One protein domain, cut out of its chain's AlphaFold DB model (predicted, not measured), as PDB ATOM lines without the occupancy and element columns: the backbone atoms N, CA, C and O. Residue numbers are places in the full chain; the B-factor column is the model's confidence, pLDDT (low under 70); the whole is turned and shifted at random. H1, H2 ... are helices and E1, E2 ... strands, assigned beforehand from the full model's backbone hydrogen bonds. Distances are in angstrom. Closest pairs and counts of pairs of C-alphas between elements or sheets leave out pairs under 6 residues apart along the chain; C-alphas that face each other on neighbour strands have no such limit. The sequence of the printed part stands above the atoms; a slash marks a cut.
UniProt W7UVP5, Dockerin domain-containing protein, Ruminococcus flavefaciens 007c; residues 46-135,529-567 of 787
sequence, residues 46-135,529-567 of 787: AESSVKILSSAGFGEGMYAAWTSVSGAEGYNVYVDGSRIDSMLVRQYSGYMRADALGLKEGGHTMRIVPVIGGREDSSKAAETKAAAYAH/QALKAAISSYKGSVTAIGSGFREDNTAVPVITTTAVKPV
ATOM      1  N   ALA A  46     233.233 224.395 195.165       65.31
ATOM      2  CA  ALA A  46     234.239 225.104 194.381       65.31
ATOM      3  C   ALA A  46     235.461 225.458 195.244       65.31
ATOM      4  O   ALA A  46     235.349 225.742 196.441       65.31
ATOM      5  N   GLU A  47     236.640 225.452 194.628       82.50
ATOM      6  CA  GLU A  47     237.903 225.620 195.346       82.50
ATOM      7  C   GLU A  47     238.086 227.077 195.815       82.50
ATOM      8  O   GLU A  47     237.579 228.035 195.222       82.50
ATOM      9  N   SER A  48     238.845 227.278 196.897       88.19
ATOM     10  CA  SER A  48     239.109 228.621 197.442       88.19
ATOM     11  C   SER A  48     240.053 229.466 196.576       88.19
ATOM     12  O   SER A  48     240.090 230.688 196.720       88.19
ATOM     13  N   SER A  49     240.821 228.813 195.704       92.69
ATOM     14  CA  SER A  49     241.838 229.375 194.809       92.69
ATOM     15  C   SER A  49     241.995 228.481 193.577       92.69
ATOM     16  O   SER A  49     241.563 227.329 193.598       92.69
ATOM     17  N   VAL A  50     242.628 228.981 192.512       94.50
ATOM     18  CA  VAL A  50     242.904 228.180 191.310       94.50
ATOM     19  C   VAL A  50     243.756 226.968 191.684       94.50
ATOM     20  O   VAL A  50     244.798 227.098 192.327       94.50
ATOM     21  N   LYS A  51     243.328 225.787 191.240       93.56
ATOM     22  CA  LYS A  51     244.048 224.525 191.401       93.56
ATOM     23  C   LYS A  51     244.243 223.902 190.029       93.56
ATOM     24  O   LYS A  51     243.271 223.522 189.376       93.56
ATOM     25  N   ILE A  52     245.498 223.837 189.592       94.69
ATOM     26  CA  ILE A  52     245.874 223.210 188.322       94.69
ATOM     27  C   ILE A  52     245.568 221.709 188.408       94.69
ATOM     28  O   ILE A  52     245.967 221.042 189.362       94.69
ATOM     29  N   LEU A  53     244.836 221.206 187.418       90.62
ATOM     30  CA  LEU A  53     244.492 219.796 187.236       90.62
ATOM     31  C   LEU A  53     245.495 219.114 186.301       90.62
ATOM     32  O   LEU A  53     245.945 218.006 186.571       90.62
ATOM     33  N   SER A  54     245.862 219.798 185.217       92.00
ATOM     34  CA  SER A  54     246.877 219.363 184.258       92.00
ATOM     35  C   SER A  54     247.458 220.563 183.510       92.00
ATOM     36  O   SER A  54     246.864 221.642 183.470       92.00
ATOM     37  N   SER A  55     248.630 220.379 182.910       94.31
ATOM     38  CA  SER A  55     249.215 221.327 181.962       94.31
ATOM     39  C   SER A  55     250.292 220.641 181.139       94.31
ATOM     40  O   SER A  55     251.124 219.935 181.708       94.31
ATOM     41  N   ALA A  56     250.308 220.891 179.835       92.81
ATOM     42  CA  ALA A  56     251.311 220.361 178.922       92.81
ATOM     43  C   ALA A  56     251.652 221.388 177.837       92.81
ATOM     44  O   ALA A  56     250.914 222.346 177.600       92.81
ATOM     45  N   GLY A  57     252.802 221.188 177.201       92.94
ATOM     46  CA  GLY A  57     253.209 221.915 176.009       92.94
ATOM     47  C   GLY A  57     252.979 221.041 174.786       92.94
ATOM     48  O   GLY A  57     253.037 219.815 174.877       92.94
ATOM     49  N   PHE A  58     252.683 221.673 173.661       93.12
ATOM     50  CA  PHE A  58     252.429 221.017 172.385       93.12
ATOM     51  C   PHE A  58     253.093 221.812 171.253       93.12
ATOM     52  O   PHE A  58     253.892 222.720 171.511       93.12
ATOM     53  N   GLY A  59     252.786 221.464 170.001       92.31
ATOM     54  CA  GLY A  59     253.255 222.201 168.829       92.31
ATOM     55  C   GLY A  59     252.884 223.679 168.925       92.31
ATOM     56  O   GLY A  59     251.711 224.034 168.857       92.31
ATOM     57  N   GLU A  60     253.889 224.531 169.129       97.00
ATOM     58  CA  GLU A  60     253.768 225.998 169.150       97.00
ATOM     59  C   GLU A  60     252.751 226.532 170.171       97.00
ATOM     60  O   GLU A  60     252.144 227.594 169.991       97.00
ATOM     61  N   GLY A  61     252.566 225.807 171.276       96.94
ATOM     62  CA  GLY A  61     251.591 226.167 172.294       96.94
ATOM     63  C   GLY A  61     251.759 225.445 173.624       96.94
ATOM     64  O   GLY A  61     252.582 224.545 173.793       96.94
ATOM     65  N   MET A  62     250.962 225.866 174.601       97.69
ATOM     66  CA  MET A  62     250.811 225.168 175.876       97.69
ATOM     67  C   MET A  62     249.394 225.332 176.410       97.69
ATOM     68  O   MET A  62     248.745 226.346 176.146       97.69
ATOM     69  N   TYR A  63     248.938 224.385 177.223       98.25
ATOM     70  CA  TYR A  63     247.670 224.497 177.930       98.25
ATOM     71  C   TYR A  63     247.809 224.303 179.433       98.25
ATOM     72  O   TYR A  63     248.771 223.715 179.931       98.25
ATOM     73  N   ALA A  64     246.790 224.764 180.149       97.31
ATOM     74  CA  ALA A  64     246.498 224.339 181.508       97.31
ATOM     75  C   ALA A  64     244.998 224.075 181.653       97.31
ATOM     76  O   ALA A  64     244.183 224.773 181.046       97.31
ATOM     77  N   ALA A  65     244.645 223.104 182.490       96.12
ATOM     78  CA  ALA A  65     243.295 222.892 182.991       96.12
ATOM     79  C   ALA A  65     243.259 223.117 184.509       96.12
ATOM     80  O   ALA A  65     244.223 222.793 185.206       96.12
ATOM     81  N   TRP A  66     242.172 223.678 185.037       94.44
ATOM     82  CA  TRP A  66     242.026 223.998 186.462       94.44
ATOM     83  C   TRP A  66     240.576 223.911 186.949       94.44
ATOM     84  O   TRP A  66     239.634 223.897 186.159       94.44
ATOM     85  N   THR A  67     240.388 223.840 188.265       90.19
ATOM     86  CA  THR A  67     239.064 223.818 188.912       90.19
ATOM     87  C   THR A  67     238.347 225.168 188.862       90.19
ATOM     88  O   THR A  67     238.976 226.224 188.786       90.19
ATOM     89  N   SER A  68     237.023 225.160 189.025       90.50
ATOM     90  CA  SER A  68     236.280 226.374 189.373       90.50
ATOM     91  C   SER A  68     236.736 226.940 190.734       90.50
ATOM     92  O   SER A  68     237.109 226.202 191.651       90.50
ATOM     93  N   VAL A  69     236.724 228.269 190.855       91.75
ATOM     94  CA  VAL A  69     237.016 229.026 192.080       91.75
ATOM     95  C   VAL A  69     235.730 229.687 192.554       91.75
ATOM     96  O   VAL A  69     235.042 230.327 191.757       91.75
ATOM     97  N   SER A  70     235.407 229.561 193.843       90.44
ATOM     98  CA  SER A  70     234.134 230.078 194.359       90.44
ATOM     99  C   SER A  70     234.030 231.603 194.221       90.44
ATOM    100  O   SER A  70     234.957 232.348 194.578       90.44
ATOM    101  N   GLY A  71     232.902 232.062 193.672       90.38
ATOM    102  CA  GLY A  71     232.630 233.460 193.338       90.38
ATOM    103  C   GLY A  71     233.349 234.004 192.095       90.38
ATOM    104  O   GLY A  71     233.286 235.211 191.863       90.38
ATOM    105  N   ALA A  72     234.043 233.174 191.306       92.38
ATOM    106  CA  ALA A  72     234.690 233.621 190.072       92.38
ATOM    107  C   ALA A  72     233.696 233.756 188.903       92.38
ATOM    108  O   ALA A  72     233.005 232.813 188.528       92.38
ATOM    109  N   GLU A  73     233.691 234.937 188.287       91.25
ATOM    110  CA  GLU A  73     232.927 235.295 187.083       91.25
ATOM    111  C   GLU A  73     233.716 234.988 185.793       91.25
ATOM    112  O   GLU A  73     233.173 235.010 184.688       91.25
ATOM    113  N   GLY A  74     235.016 234.708 185.925       94.50
ATOM    114  CA  GLY A  74     235.892 234.294 184.836       94.50
ATOM    115  C   GLY A  74     237.362 234.250 185.230       94.50
ATOM    116  O   GLY A  74     237.691 234.303 186.414       94.50
ATOM    117  N   TYR A  75     238.247 234.142 184.235       96.75
ATOM    118  CA  TYR A  75     239.691 234.025 184.445       96.75
ATOM    119  C   TYR A  75     240.470 234.856 183.433       96.75
ATOM    120  O   TYR A  75     240.176 234.834 182.238       96.75
ATOM    121  N   ASN A  76     241.513 235.528 183.911       97.81
ATOM    122  CA  ASN A  76     242.541 236.114 183.066       97.81
ATOM    123  C   ASN A  76     243.756 235.191 183.070       97.81
ATOM    124  O   ASN A  76     244.291 234.852 184.127       97.81
ATOM    125  N   VAL A  77     244.180 234.786 181.876       98.56
ATOM    126  CA  VAL A  77     245.322 233.897 181.676       98.56
ATOM    127  C   VAL A  77     246.447 234.673 181.002       98.56
ATOM    128  O   VAL A  77     246.224 235.444 180.067       98.56
ATOM    129  N   TYR A  78     247.656 234.480 181.507       98.69
ATOM    130  CA  TYR A  78     248.879 235.112 181.040       98.69
ATOM    131  C   TYR A  78     249.885 234.031 180.668       98.69
ATOM    132  O   TYR A  78     250.033 233.081 181.429       98.69
ATOM    133  N   VAL A  79     250.610 234.200 179.565       98.38
ATOM    134  CA  VAL A  79     251.812 233.416 179.253       98.38
ATOM    135  C   VAL A  79     252.989 234.372 179.122       98.38
ATOM    136  O   VAL A  79     252.893 235.392 178.444       98.38
ATOM    137  N   ASP A  80     254.062 234.089 179.861       96.88
ATOM    138  CA  ASP A  80     255.278 234.912 179.956       96.88
ATOM    139  C   ASP A  80     254.988 236.405 180.214       96.88
ATOM    140  O   ASP A  80     255.569 237.313 179.620       96.88
ATOM    141  N   GLY A  81     254.018 236.665 181.097       96.00
ATOM    142  CA  GLY A  81     253.562 238.010 181.465       96.00
ATOM    143  C   GLY A  81     252.604 238.678 180.468       96.00
ATOM    144  O   GLY A  81     252.017 239.708 180.801       96.00
ATOM    145  N   SER A  82     252.373 238.095 179.289       96.50
ATOM    146  CA  SER A  82     251.429 238.603 178.284       96.50
ATOM    147  C   SER A  82     250.055 237.953 178.447       96.50
ATOM    148  O   SER A  82     249.946 236.730 178.452       96.50
ATOM    149  N   ARG A  83     248.988 238.752 178.575       97.69
ATOM    150  CA  ARG A  83     247.611 238.229 178.660       97.69
ATOM    151  C   ARG A  83     247.206 237.622 177.315       97.69
ATOM    152  O   ARG A  83     247.306 238.303 176.296       97.69
ATOM    153  N   ILE A  84     246.736 236.376 177.316       98.00
ATOM    154  CA  ILE A  84     246.187 235.738 176.111       98.00
ATOM    155  C   ILE A  84     244.754 236.224 175.852       98.00
ATOM    156  O   ILE A  84     244.104 236.780 176.740       98.00
ATOM    157  N   ASP A  85     244.249 236.014 174.636       97.31
ATOM    158  CA  ASP A  85     242.860 236.349 174.312       97.31
ATOM    159  C   ASP A  85     241.885 235.550 175.190       97.31
ATOM    160  O   ASP A  85     242.052 234.344 175.379       97.31
ATOM    161  N   SER A  86     240.838 236.204 175.693       96.19
ATOM    162  CA  SER A  86     239.758 235.542 176.433       96.19
ATOM    163  C   SER A  86     239.129 234.378 175.663       96.19
ATOM    164  O   SER A  86     238.792 233.376 176.283       96.19
ATOM    165  N   MET A  87     239.026 234.442 174.331       97.31
ATOM    166  CA  MET A  87     238.478 233.348 173.514       97.31
ATOM    167  C   MET A  87     239.288 232.047 173.628       97.31
ATOM    168  O   MET A  87     238.767 230.963 173.368       97.31
ATOM    169  N   LEU A  88     240.548 232.124 174.065       98.31
ATOM    170  CA  LEU A  88     241.387 230.957 174.323       98.31
ATOM    171  C   LEU A  88     241.111 230.293 175.684       98.31
ATOM    172  O   LEU A  88     241.670 229.223 175.920       98.31
ATOM    173  N   VAL A  89     240.235 230.860 176.522       98.19
ATOM    174  CA  VAL A  89     239.761 230.304 177.804       98.19
ATOM    175  C   VAL A  89     238.377 229.660 177.621       98.19
ATOM    176  O   VAL A  89     237.458 230.283 177.087       98.19
ATOM    177  N   ARG A  90     238.207 228.422 178.089       97.38
ATOM    178  CA  ARG A  90     236.989 227.601 177.961       97.38
ATOM    179  C   ARG A  90     236.562 227.015 179.301       97.38
ATOM    180  O   ARG A  90     237.407 226.683 180.129       97.38
ATOM    181  N   GLN A  91     235.254 226.822 179.458       95.81
ATOM    182  CA  GLN A  91     234.654 226.028 180.526       95.81
ATOM    183  C   GLN A  91     234.113 224.717 179.972       95.81
ATOM    184  O   GLN A  91     233.543 224.682 178.882       95.81
ATOM    185  N   TYR A  92     234.259 223.675 180.775       94.00
ATOM    186  CA  TYR A  92     233.719 222.335 180.603       94.00
ATOM    187  C   TYR A  92     232.953 221.964 181.880       94.00
ATOM    188  O   TYR A  92     232.980 222.712 182.860       94.00
ATOM    189  N   SER A  93     232.289 220.805 181.908       90.50
ATOM    190  CA  SER A  93     231.713 220.301 183.165       90.50
ATOM    191  C   SER A  93     232.829 220.067 184.191       90.50
ATOM    192  O   SER A  93     233.736 219.272 183.951       90.50
ATOM    193  N   GLY A  94     232.779 220.775 185.315       88.44
ATOM    194  CA  GLY A  94     233.670 220.631 186.472       88.44
ATOM    195  C   GLY A  94     235.047 221.300 186.355       88.44
ATOM    196  O   GLY A  94     235.746 221.408 187.362       88.44
ATOM    197  N   TYR A  95     235.462 221.773 185.173       93.12
ATOM    198  CA  TYR A  95     236.793 222.364 184.978       93.12
ATOM    199  C   TYR A  95     236.849 223.466 183.909       93.12
ATOM    200  O   TYR A  95     235.959 223.631 183.077       93.12
ATOM    201  N   MET A  96     237.942 224.223 183.942       95.25
ATOM    202  CA  MET A  96     238.335 225.237 182.968       95.25
ATOM    203  C   MET A  96     239.584 224.782 182.209       95.25
ATOM    204  O   MET A  96     240.419 224.093 182.791       95.25
ATOM    205  N   ARG A  97     239.756 225.208 180.953       96.81
ATOM    206  CA  ARG A  97     240.986 225.017 180.159       96.81
ATOM    207  C   ARG A  97     241.361 226.319 179.454       96.81
ATOM    208  O   ARG A  97     240.486 227.067 179.021       96.81
ATOM    209  N   ALA A  98     242.653 226.574 179.287       98.44
ATOM    210  CA  ALA A  98     243.153 227.573 178.350       98.44
ATOM    211  C   ALA A  98     244.311 227.011 177.539       98.44
ATOM    212  O   ALA A  98     245.168 226.335 178.098       98.44
ATOM    213  N   ASP A  99     244.352 227.355 176.252       98.44
ATOM    214  CA  ASP A  99     245.387 226.931 175.306       98.44
ATOM    215  C   ASP A  99     246.011 228.193 174.703       98.44
ATOM    216  O   ASP A  99     245.356 228.938 173.974       98.44
ATOM    217  N   ALA A 100     247.268 228.462 175.041       98.06
ATOM    218  CA  ALA A 100     248.048 229.533 174.445       98.06
ATOM    219  C   ALA A 100     248.677 229.034 173.140       98.06
ATOM    220  O   ALA A 100     249.309 227.981 173.123       98.06
ATOM    221  N   LEU A 101     248.498 229.803 172.064       98.00
ATOM    222  CA  LEU A 101     248.863 229.436 170.694       98.00
ATOM    223  C   LEU A 101     249.808 230.467 170.081       98.00
ATOM    224  O   LEU A 101     249.597 231.674 170.246       98.00
ATOM    225  N   GLY A 102     250.768 229.998 169.290       96.88
ATOM    226  CA  GLY A 102     251.759 230.843 168.630       96.88
ATOM    227  C   GLY A 102     252.974 231.140 169.505       96.88
ATOM    228  O   GLY A 102     253.487 232.262 169.493       96.88
ATOM    229  N   LEU A 103     253.373 230.166 170.320       96.25
ATOM    230  CA  LEU A 103     254.558 230.221 171.167       96.25
ATOM    231  C   LEU A 103     255.784 229.725 170.393       96.25
ATOM    232  O   LEU A 103     255.671 228.907 169.481       96.25
ATOM    233  N   LYS A 104     256.963 230.230 170.770       94.44
ATOM    234  CA  LYS A 104     258.236 229.700 170.267       94.44
ATOM    235  C   LYS A 104     258.488 228.316 170.855       94.44
ATOM    236  O   LYS A 104     257.895 227.946 171.858       94.44
ATOM    237  N   GLU A 105     259.421 227.577 170.277       92.69
ATOM    238  CA  GLU A 105     260.001 226.430 170.969       92.69
ATOM    239  C   GLU A 105     260.710 226.879 172.261       92.69
ATOM    240  O   GLU A 105     261.474 227.852 172.258       92.69
ATOM    241  N   GLY A 106     260.459 226.172 173.365       91.56
ATOM    242  CA  GLY A 106     261.067 226.452 174.665       91.56
ATOM    243  C   GLY A 106     260.101 226.370 175.846       91.56
ATOM    244  O   GLY A 106     258.932 226.013 175.715       91.56
ATOM    245  N   GLY A 107     260.620 226.667 177.040       96.38
ATOM    246  CA  GLY A 107     259.856 226.657 178.288       96.38
ATOM    247  C   GLY A 107     259.074 227.952 178.515       96.38
ATOM    248  O   GLY A 107     259.667 229.028 178.546       96.38
ATOM    249  N   HIS A 108     257.774 227.822 178.770       96.69
ATOM    250  CA  HIS A 108     256.829 228.915 178.997       96.69
ATOM    251  C   HIS A 108     256.189 228.823 180.387       96.69
ATOM    252  O   HIS A 108     256.056 227.735 180.957       96.69
ATOM    253  N   THR A 109     255.784 229.965 180.948       98.50
ATOM    254  CA  THR A 109     255.068 230.035 182.235       98.50
ATOM    255  C   THR A 109     253.663 230.588 182.033       98.50
ATOM    256  O   THR A 109     253.508 231.734 181.612       98.50
ATOM    257  N   MET A 110     252.641 229.801 182.384       98.69
ATOM    258  CA  MET A 110     251.241 230.226 182.370       98.69
ATOM    259  C   MET A 110     250.773 230.602 183.782       98.69
ATOM    260  O   MET A 110     250.856 229.785 184.696       98.69
ATOM    261  N   ARG A 111     250.230 231.815 183.944       98.50
ATOM    262  CA  ARG A 111     249.596 232.319 185.175       98.50
ATOM    263  C   ARG A 111     248.096 232.484 184.957       98.50
ATOM    264  O   ARG A 111     247.684 233.209 184.053       98.50
ATOM    265  N   ILE A 112     247.287 231.858 185.805       98.56
ATOM    266  CA  ILE A 112     245.821 231.910 185.768       98.56
ATOM    267  C   ILE A 112     245.314 232.672 186.991       98.56
ATOM    268  O   ILE A 112     245.667 232.338 188.122       98.56
ATOM    269  N   VAL A 113     244.468 233.680 186.770       98.12
ATOM    270  CA  VAL A 113     243.926 234.554 187.821       98.12
ATOM    271  C   VAL A 113     242.403 234.587 187.748       98.12
ATOM    272  O   VAL A 113     241.873 234.925 186.688       98.12
ATOM    273  N   PRO A 114     241.674 234.277 188.834       96.50
ATOM    274  CA  PRO A 114     240.224 234.400 188.854       96.50
ATOM    275  C   PRO A 114     239.804 235.873 188.895       96.50
ATOM    276  O   PRO A 114     240.437 236.710 189.543       96.50
ATOM    277  N   VAL A 115     238.700 236.176 188.219       95.62
ATOM    278  CA  VAL A 115     238.034 237.478 188.224       95.62
ATOM    279  C   VAL A 115     236.805 237.378 189.125       95.62
ATOM    280  O   VAL A 115     235.915 236.575 188.863       95.62
ATOM    281  N   ILE A 116     236.767 238.170 190.196       93.75
ATOM    282  CA  ILE A 116     235.715 238.174 191.221       93.75
ATOM    283  C   ILE A 116     235.211 239.612 191.374       93.75
ATOM    284  O   ILE A 116     236.007 240.523 191.620       93.75
ATOM    285  N   GLY A 117     233.905 239.841 191.201       91.81
ATOM    286  CA  GLY A 117     233.324 241.188 191.219       91.81
ATOM    287  C   GLY A 117     233.974 242.123 190.191       91.81
ATOM    288  O   GLY A 117     234.319 243.264 190.512       91.81
ATOM    289  N   GLY A 118     234.230 241.613 188.982       91.94
ATOM    290  CA  GLY A 118     234.902 242.338 187.901       91.94
ATOM    291  C   GLY A 118     236.384 242.688 188.120       91.94
ATOM    292  O   GLY A 118     236.912 243.521 187.381       91.94
ATOM    293  N   ARG A 119     237.081 242.109 189.114       95.56
ATOM    294  CA  ARG A 119     238.512 242.370 189.387       95.56
ATOM    295  C   ARG A 119     239.324 241.088 189.531       95.56
ATOM    296  O   ARG A 119     238.827 240.103 190.058       95.56
ATOM    297  N   GLU A 120     240.589 241.118 189.113       97.06
ATOM    298  CA  GLU A 120     241.534 240.028 189.385       97.06
ATOM    299  C   GLU A 120     241.793 239.869 190.887       97.06
ATOM    300  O   GLU A 120     242.269 240.800 191.541       97.06
ATOM    301  N   ASP A 121     241.571 238.664 191.410       97.25
ATOM    302  CA  ASP A 121     242.031 238.265 192.738       97.25
ATOM    303  C   ASP A 121     243.348 237.486 192.617       97.25
ATOM    304  O   ASP A 121     243.390 236.255 192.566       97.25
ATOM    305  N   SER A 122     244.460 238.226 192.573       96.88
ATOM    306  CA  SER A 122     245.802 237.631 192.510       96.88
ATOM    307  C   SER A 122     246.177 236.814 193.756       96.88
ATOM    308  O   SER A 122     247.131 236.047 193.682       96.88
ATOM    309  N   SER A 123     245.438 236.910 194.873       96.56
ATOM    310  CA  SER A 123     245.665 236.041 196.043       96.56
ATOM    311  C   SER A 123     245.177 234.604 195.825       96.56
ATOM    312  O   SER A 123     245.584 233.695 196.545       96.56
ATOM    313  N   LYS A 124     244.341 234.398 194.799       96.75
ATOM    314  CA  LYS A 124     243.759 233.114 194.394       96.75
ATOM    315  C   LYS A 124     244.329 232.570 193.081       96.75
ATOM    316  O   LYS A 124     243.791 231.598 192.553       96.75
ATOM    317  N   ALA A 125     245.359 233.206 192.527       97.44
ATOM    318  CA  ALA A 125     245.989 232.801 191.273       97.44
ATOM    319  C   ALA A 125     246.828 231.520 191.419       97.44
ATOM    320  O   ALA A 125     247.265 231.173 192.516       97.44
ATOM    321  N   ALA A 126     247.112 230.862 190.294       97.00
ATOM    322  CA  ALA A 126     248.083 229.773 190.207       97.00
ATOM    323  C   ALA A 126     248.986 229.932 188.979       97.00
ATOM    324  O   ALA A 126     248.617 230.588 188.002       97.00
ATOM    325  N   GLU A 127     250.158 229.302 189.026       97.94
ATOM    326  CA  GLU A 127     251.112 229.249 187.919       97.94
ATOM    327  C   GLU A 127     251.488 227.806 187.591       97.94
ATOM    328  O   GLU A 127     251.562 226.952 188.474       97.94
ATOM    329  N   THR A 128     251.758 227.549 186.314       97.56
ATOM    330  CA  THR A 128     252.330 226.292 185.830       97.56
ATOM    331  C   THR A 128     253.319 226.550 184.694       97.56
ATOM    332  O   THR A 128     253.357 227.641 184.120       97.56
ATOM    333  N   LYS A 129     254.142 225.552 184.371       96.12
ATOM    334  CA  LYS A 129     255.150 225.613 183.312       96.12
ATOM    335  C   LYS A 129     255.045 224.402 182.405       96.12
ATOM    336  O   LYS A 129     254.851 223.289 182.885       96.12
ATOM    337  N   ALA A 130     255.244 224.621 181.114       90.06
ATOM    338  CA  ALA A 130     255.412 223.557 180.135       90.06
ATOM    339  C   ALA A 130     256.336 224.019 179.001       90.06
ATOM    340  O   ALA A 130     256.623 225.211 178.888       90.06
ATOM    341  N   ALA A 131     256.814 223.084 178.180       90.56
ATOM    342  CA  ALA A 131     257.677 223.386 177.042       90.56
ATOM    343  C   ALA A 131     256.932 223.170 175.721       90.56
ATOM    344  O   ALA A 131     256.499 222.054 175.442       90.56
ATOM    345  N   ALA A 132     256.784 224.230 174.927       93.56
ATOM    346  CA  ALA A 132     256.288 224.127 173.560       93.56
ATOM    347  C   ALA A 132     257.407 223.596 172.651       93.56
ATOM    348  O   ALA A 132     258.579 223.933 172.849       93.56
ATOM    349  N   TYR A 133     257.048 222.793 171.649       91.31
ATOM    350  CA  TYR A 133     257.974 222.311 170.618       91.31
ATOM    351  C   TYR A 133     257.634 222.928 169.257       91.31
ATOM    352  O   TYR A 133     256.485 223.300 169.008       91.31
ATOM    353  N   ALA A 134     258.617 223.053 168.365       93.00
ATOM    354  CA  ALA A 134     258.366 223.527 167.004       93.00
ATOM    355  C   ALA A 134     257.623 222.460 166.179       93.00
ATOM    356  O   ALA A 134     257.965 221.279 166.247       93.00
ATOM    357  N   HIS A 135     256.649 222.857 165.352       95.94
ATOM    358  CA  HIS A 135     256.139 221.939 164.331       95.94
ATOM    359  C   HIS A 135     257.221 221.655 163.272       95.94
ATOM    360  O   HIS A 135     257.946 222.555 162.832       95.94
ATOM    361  N   GLN A 529     230.002 199.867 162.440       97.31
ATOM    362  CA  GLN A 529     228.722 200.466 162.834       97.31
ATOM    363  C   GLN A 529     228.781 201.136 164.211       97.31
ATOM    364  O   GLN A 529     228.103 202.136 164.436       97.31
ATOM    365  N   ALA A 530     229.600 200.607 165.123       97.38
ATOM    366  CA  ALA A 530     229.772 201.182 166.449       97.38
ATOM    367  C   ALA A 530     230.601 202.479 166.388       97.38
ATOM    368  O   ALA A 530     230.230 203.454 167.041       97.38
ATOM    369  N   LEU A 531     231.628 202.533 165.528       97.81
ATOM    370  CA  LEU A 531     232.381 203.756 165.238       97.81
ATOM    371  C   LEU A 531     231.495 204.829 164.578       97.81
ATOM    372  O   LEU A 531     231.427 205.945 165.092       97.81
ATOM    373  N   LYS A 532     230.744 204.508 163.507       97.38
ATOM    374  CA  LYS A 532     229.819 205.482 162.875       97.38
ATOM    375  C   LYS A 532     228.782 205.989 163.878       97.38
ATOM    376  O   LYS A 532     228.549 207.192 163.939       97.38
ATOM    377  N   ALA A 533     228.204 205.110 164.701       97.56
ATOM    378  CA  ALA A 533     227.260 205.514 165.742       97.56
ATOM    379  C   ALA A 533     227.898 206.462 166.773       97.56
ATOM    380  O   ALA A 533     227.288 207.474 167.117       97.56
ATOM    381  N   ALA A 534     229.128 206.187 167.221       97.69
ATOM    382  CA  ALA A 534     229.867 207.074 168.116       97.69
ATOM    383  C   ALA A 534     230.108 208.452 167.469       97.69
ATOM    384  O   ALA A 534     229.734 209.468 168.060       97.69
ATOM    385  N   ILE A 535     230.629 208.490 166.235       97.62
ATOM    386  CA  ILE A 535     230.901 209.720 165.471       97.62
ATOM    387  C   ILE A 535     229.622 210.548 165.261       97.62
ATOM    388  O   ILE A 535     229.597 211.743 165.552       97.62
ATOM    389  N   SER A 536     228.524 209.939 164.810       96.12
ATOM    390  CA  SER A 536     227.257 210.656 164.592       96.12
ATOM    391  C   SER A 536     226.571 211.067 165.908       96.12
ATOM    392  O   SER A 536     225.792 212.025 165.942       96.12
ATOM    393  N   SER A 537     226.880 210.397 167.025       96.56
ATOM    394  CA  SER A 537     226.407 210.796 168.357       96.56
ATOM    395  C   SER A 537     227.195 211.957 168.978       96.56
ATOM    396  O   SER A 537     226.650 212.617 169.865       96.56
ATOM    397  N   TYR A 538     228.413 212.251 168.497       96.62
ATOM    398  CA  TYR A 538     229.347 213.221 169.086       96.62
ATOM    399  C   TYR A 538     228.705 214.585 169.390       96.62
ATOM    400  O   TYR A 538     227.881 215.108 168.626       96.62
ATOM    401  N   LYS A 539     229.076 215.163 170.537       93.25
ATOM    402  CA  LYS A 539     228.662 216.489 171.010       93.25
ATOM    403  C   LYS A 539     229.873 217.168 171.638       93.25
ATOM    404  O   LYS A 539     230.553 216.557 172.456       93.25
ATOM    405  N   GLY A 540     230.100 218.435 171.295       91.62
ATOM    406  CA  GLY A 540     231.143 219.236 171.936       91.62
ATOM    407  C   GLY A 540     230.879 219.410 173.436       91.62
ATOM    408  O   GLY A 540     229.731 219.557 173.856       91.62
ATOM    409  N   SER A 541     231.950 219.402 174.228       91.62
ATOM    410  CA  SER A 541     231.904 219.416 175.698       91.62
ATOM    411  C   SER A 541     232.070 220.812 176.329       91.62
ATOM    412  O   SER A 541     231.885 220.966 177.538       91.62
ATOM    413  N   VAL A 542     232.374 221.833 175.518       94.38
ATOM    414  CA  VAL A 542     232.507 223.237 175.943       94.38
ATOM    415  C   VAL A 542     231.154 223.819 176.359       94.38
ATOM    416  O   VAL A 542     230.205 223.834 175.573       94.38
ATOM    417  N   THR A 543     231.077 224.373 177.568       94.00
ATOM    418  CA  THR A 543     229.864 224.993 178.129       94.00
ATOM    419  C   THR A 543     229.888 226.524 178.093       94.00
ATOM    420  O   THR A 543     228.829 227.145 178.002       94.00
ATOM    421  N   ALA A 544     231.073 227.148 178.110       94.38
ATOM    422  CA  ALA A 544     231.261 228.591 177.917       94.38
ATOM    423  C   ALA A 544     232.657 228.917 177.350       94.38
ATOM    424  O   ALA A 544     233.607 228.156 177.535       94.38
ATOM    425  N   ILE A 545     232.786 230.058 176.658       95.62
ATOM    426  CA  ILE A 545     234.018 230.509 175.985       95.62
ATOM    427  C   ILE A 545     234.253 231.985 176.317       95.62
ATOM    428  O   ILE A 545     233.395 232.825 176.047       95.62
ATOM    429  N   GLY A 546     235.416 232.295 176.892       92.31
ATOM    430  CA  GLY A 546     235.922 233.629 177.243       92.31
ATOM    431  C   GLY A 546     235.154 234.442 178.291       92.31
ATOM    432  O   GLY A 546     235.776 235.133 179.095       92.31
ATOM    433  N   SER A 547     233.826 234.370 178.313       83.06
ATOM    434  CA  SER A 547     232.958 235.055 179.273       83.06
ATOM    435  C   SER A 547     231.672 234.257 179.511       83.06
ATOM    436  O   SER A 547     231.428 233.244 178.857       83.06
ATOM    437  N   GLY A 548     230.845 234.697 180.464       80.81
ATOM    438  CA  GLY A 548     229.608 233.987 180.823       80.81
ATOM    439  C   GLY A 548     229.841 232.712 181.640       80.81
ATOM    440  O   GLY A 548     228.919 231.911 181.792       80.81
ATOM    441  N   PHE A 549     231.059 232.545 182.164       89.25
ATOM    442  CA  PHE A 549     231.438 231.462 183.055       89.25
ATOM    443  C   PHE A 549     230.577 231.441 184.319       89.25
ATOM    444  O   PHE A 549     230.092 232.475 184.790       89.25
ATOM    445  N   ARG A 550     230.381 230.244 184.871       83.69
ATOM    446  CA  ARG A 550     229.598 230.026 186.093       83.69
ATOM    447  C   ARG A 550     230.371 229.138 187.052       83.69
ATOM    448  O   ARG A 550     231.136 228.281 186.618       83.69
ATOM    449  N   GLU A 551     230.134 229.317 188.346       84.25
ATOM    450  CA  GLU A 551     230.591 228.365 189.355       84.25
ATOM    451  C   GLU A 551     229.954 227.001 189.060       84.25
ATOM    452  O   GLU A 551     228.730 226.866 189.026       84.25
ATOM    453  N   ASP A 552     230.802 226.017 188.769       81.94
ATOM    454  CA  ASP A 552     230.407 224.653 188.442       81.94
ATOM    455  C   ASP A 552     231.016 223.708 189.478       81.94
ATOM    456  O   ASP A 552     232.228 223.697 189.696       81.94
ATOM    457  N   ASN A 553     230.117 222.965 190.114       72.25
ATOM    458  CA  ASN A 553     230.332 222.065 191.242       72.25
ATOM    459  C   ASN A 553     230.099 220.595 190.844       72.25
ATOM    460  O   ASN A 553     230.017 219.708 191.704       72.25
ATOM    461  N   THR A 554     229.948 220.324 189.542       82.62
ATOM    462  CA  THR A 554     230.021 218.963 189.010       82.62
ATOM    463  C   THR A 554     231.416 218.392 189.250       82.62
ATOM    464  O   THR A 554     232.415 219.113 189.266       82.62
ATOM    465  N   ALA A 555     231.491 217.081 189.481       76.31
ATOM    466  CA  ALA A 555     232.781 216.415 189.562       76.31
ATOM    467  C   ALA A 555     233.525 216.623 188.238       76.31
ATOM    468  O   ALA A 555     232.941 216.400 187.176       76.31
ATOM    469  N   VAL A 556     234.807 217.002 188.310       75.44
ATOM    470  CA  VAL A 556     235.704 216.902 187.151       75.44
ATOM    471  C   VAL A 556     235.542 215.479 186.604       75.44
ATOM    472  O   VAL A 556     235.676 214.533 187.393       75.44
ATOM    473  N   PRO A 557     235.212 215.295 185.310       71.56
ATOM    474  CA  PRO A 557     235.163 213.973 184.708       71.56
ATOM    475  C   PRO A 557     236.448 213.229 185.045       71.56
ATOM    476  O   PRO A 557     237.515 213.842 185.081       71.56
ATOM    477  N   VAL A 558     236.374 211.919 185.293       55.84
ATOM    478  CA  VAL A 558     237.603 211.131 185.400       55.84
ATOM    479  C   VAL A 558     238.261 211.198 184.032       55.84
ATOM    480  O   VAL A 558     237.853 210.503 183.106       55.84
ATOM    481  N   ILE A 559     239.250 212.082 183.904       46.31
ATOM    482  CA  ILE A 559     240.107 212.157 182.737       46.31
ATOM    483  C   ILE A 559     240.953 210.892 182.807       46.31
ATOM    484  O   ILE A 559     242.054 210.886 183.353       46.31
ATOM    485  N   THR A 560     240.426 209.799 182.253       33.22
ATOM    486  CA  THR A 560     241.261 208.758 181.671       33.22
ATOM    487  C   THR A 560     241.967 209.383 180.480       33.22
ATOM    488  O   THR A 560     241.656 209.114 179.322       33.22
ATOM    489  N   THR A 561     242.994 210.175 180.783       31.80
ATOM    490  CA  THR A 561     244.244 210.010 180.075       31.80
ATOM    491  C   THR A 561     244.625 208.547 180.270       31.80
ATOM    492  O   THR A 561     245.368 208.169 181.174       31.80
ATOM    493  N   THR A 562     244.167 207.707 179.338       27.95
ATOM    494  CA  THR A 562     245.139 206.844 178.681       27.95
ATOM    495  C   THR A 562     246.209 207.813 178.219       27.95
ATOM    496  O   THR A 562     246.032 208.522 177.229       27.95
ATOM    497  N   ALA A 563     247.250 207.978 179.032       23.89
ATOM    498  CA  ALA A 563     248.398 208.717 178.584       23.89
ATOM    499  C   ALA A 563     248.882 207.936 177.367       23.89
ATOM    500  O   ALA A 563     249.400 206.827 177.515       23.89
ATOM    501  N   VAL A 564     248.755 208.523 176.176       29.91
ATOM    502  CA  VAL A 564     249.867 208.358 175.256       29.91
ATOM    503  C   VAL A 564     251.011 209.005 176.007       29.91
ATOM    504  O   VAL A 564     251.033 210.221 176.206       29.91
ATOM    505  N   LYS A 565     251.825 208.151 176.627       21.09
ATOM    506  CA  LYS A 565     252.914 208.564 177.497       21.09
ATOM    507  C   LYS A 565     253.720 209.613 176.723       21.09
ATOM    508  O   LYS A 565     254.335 209.236 175.726       21.09
ATOM    509  N   PRO A 566     253.893 210.852 177.219       29.27
ATOM    510  CA  PRO A 566     255.259 211.333 177.213       29.27
ATOM    511  C   PRO A 566     256.043 210.262 177.982       29.27
ATOM    512  O   PRO A 566     255.634 209.865 179.079       29.27
ATOM    513  N   VAL A 567     257.102 209.701 177.392       26.62
ATOM    514  CA  VAL A 567     257.947 208.736 178.107       26.62
ATOM    515  C   VAL A 567     258.744 209.510 179.155       26.62
ATOM    516  O   VAL A 567     259.897 209.878 178.970       26.62
TER     517      VAL A 567
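Overview. This is residues 46 to 135 and 529 to 567 of the 787 residues of the protein "Dockerin domain-containing protein" of Ruminococcus flavefaciens 007c (UniProt W7UVP5). The body is a small sandwich of two twisted sheets, E1 E2 E5 E4 and E3 E6 E7, face to face and drawn close together along their edge strands E1 and E7. The short helix H1 sticks out far from this body, with residues 529 to 539 standing free, and makes much of the length; at the other end of the last segment, residues 560 to 567 stand free as a tail. The printed part has 129 residues, with seven named strands and one named helix in the order E1 E2 E3 E4 E5 E6 E7 H1, and both sheets are antiparallel throughout. The class is mostly strand, though under half of the residues are in named elements. The whole is compact, with a radius of gyration of the C-alphas of 15.6 A and spans of 51 by 35 by 24 A.

Along the chain. E1, residues 52 to 58, begins at C-alpha 52 at (245.874, 223.210, 188.322) and is 17.4 A long. A tight link leads to E2, residues 61 to 67, 20.9 A long. E3 is residues 74 to 79, 16.9 A long, and E4 is the short strand of residues 89 to 92. E5, residues 95 to 101, is 20.0 A long. E6, residues 106 to 116, is the longest strand at 32.5 A, from C-alpha 106 at (261.067, 226.452, 174.665) to C-alpha 116 at (235.715, 238.174, 191.221). E7, residues 126 to 132, is 19.4 A long. After the cut comes H1, residues 529 to 537, 11.9 A long, ending at C-alpha 537 at (226.407, 210.796, 168.357).

Arrangement. The sheet E1 E2 E5 E4 is strongly twisted, with edge strands E1 and E4. E1 and E2 form a hairpin, with N 53 and O 65 at 2.8 A. E2 and E5 run antiparallel at 166 degrees, with N 96 and O 66 at 2.8 A. E4 and E5 form another hairpin, with N 90 and O 97 at 2.8 A. The sheet E3 E6 E7 is only just strongly twisted, its C-alphas lying up to 4.0 A off the best plane. Its inner strand E6 is antiparallel to E3, with N 78 and O 111 at 2.8 A, and forms a hairpin with E7, with N 110 and O 128 at 2.9 A. The two sheets make a sandwich, two sheets face to face: the parts that face each other are 8.2 A centre to centre, and the strands of the one stand at 34 degrees to those of the other. The closest C-alphas of E1 and E7, those of Gly 57 and Ala 132, are 4.5 A apart, while those of E3 and E4, Tyr 75 and Val 89, are 7.6 A apart. Residues 544 to 545 pair antiparallel with residues 90 to 91 of E4. H1 is on neither sheet, and in it every O i to N i+4 pair is within hydrogen-bond range.

Size, cuts and confidence. The C-alphas of Ser 123 and Gln 529, the two farthest apart, are 51.5 A from each other. Without the stretches that stand free, the body spans 37 by 29 by 20 A. Residues 136 to 528 are not printed, and C-alphas 135 and 529 are 34.9 A apart across this cut. Of the links that are printed whole, none is long, but residues 538 to 567 hold no named element. The mean pLDDT of the printed part is 88.8; residue 46 and residues 558 to 567 are under 70.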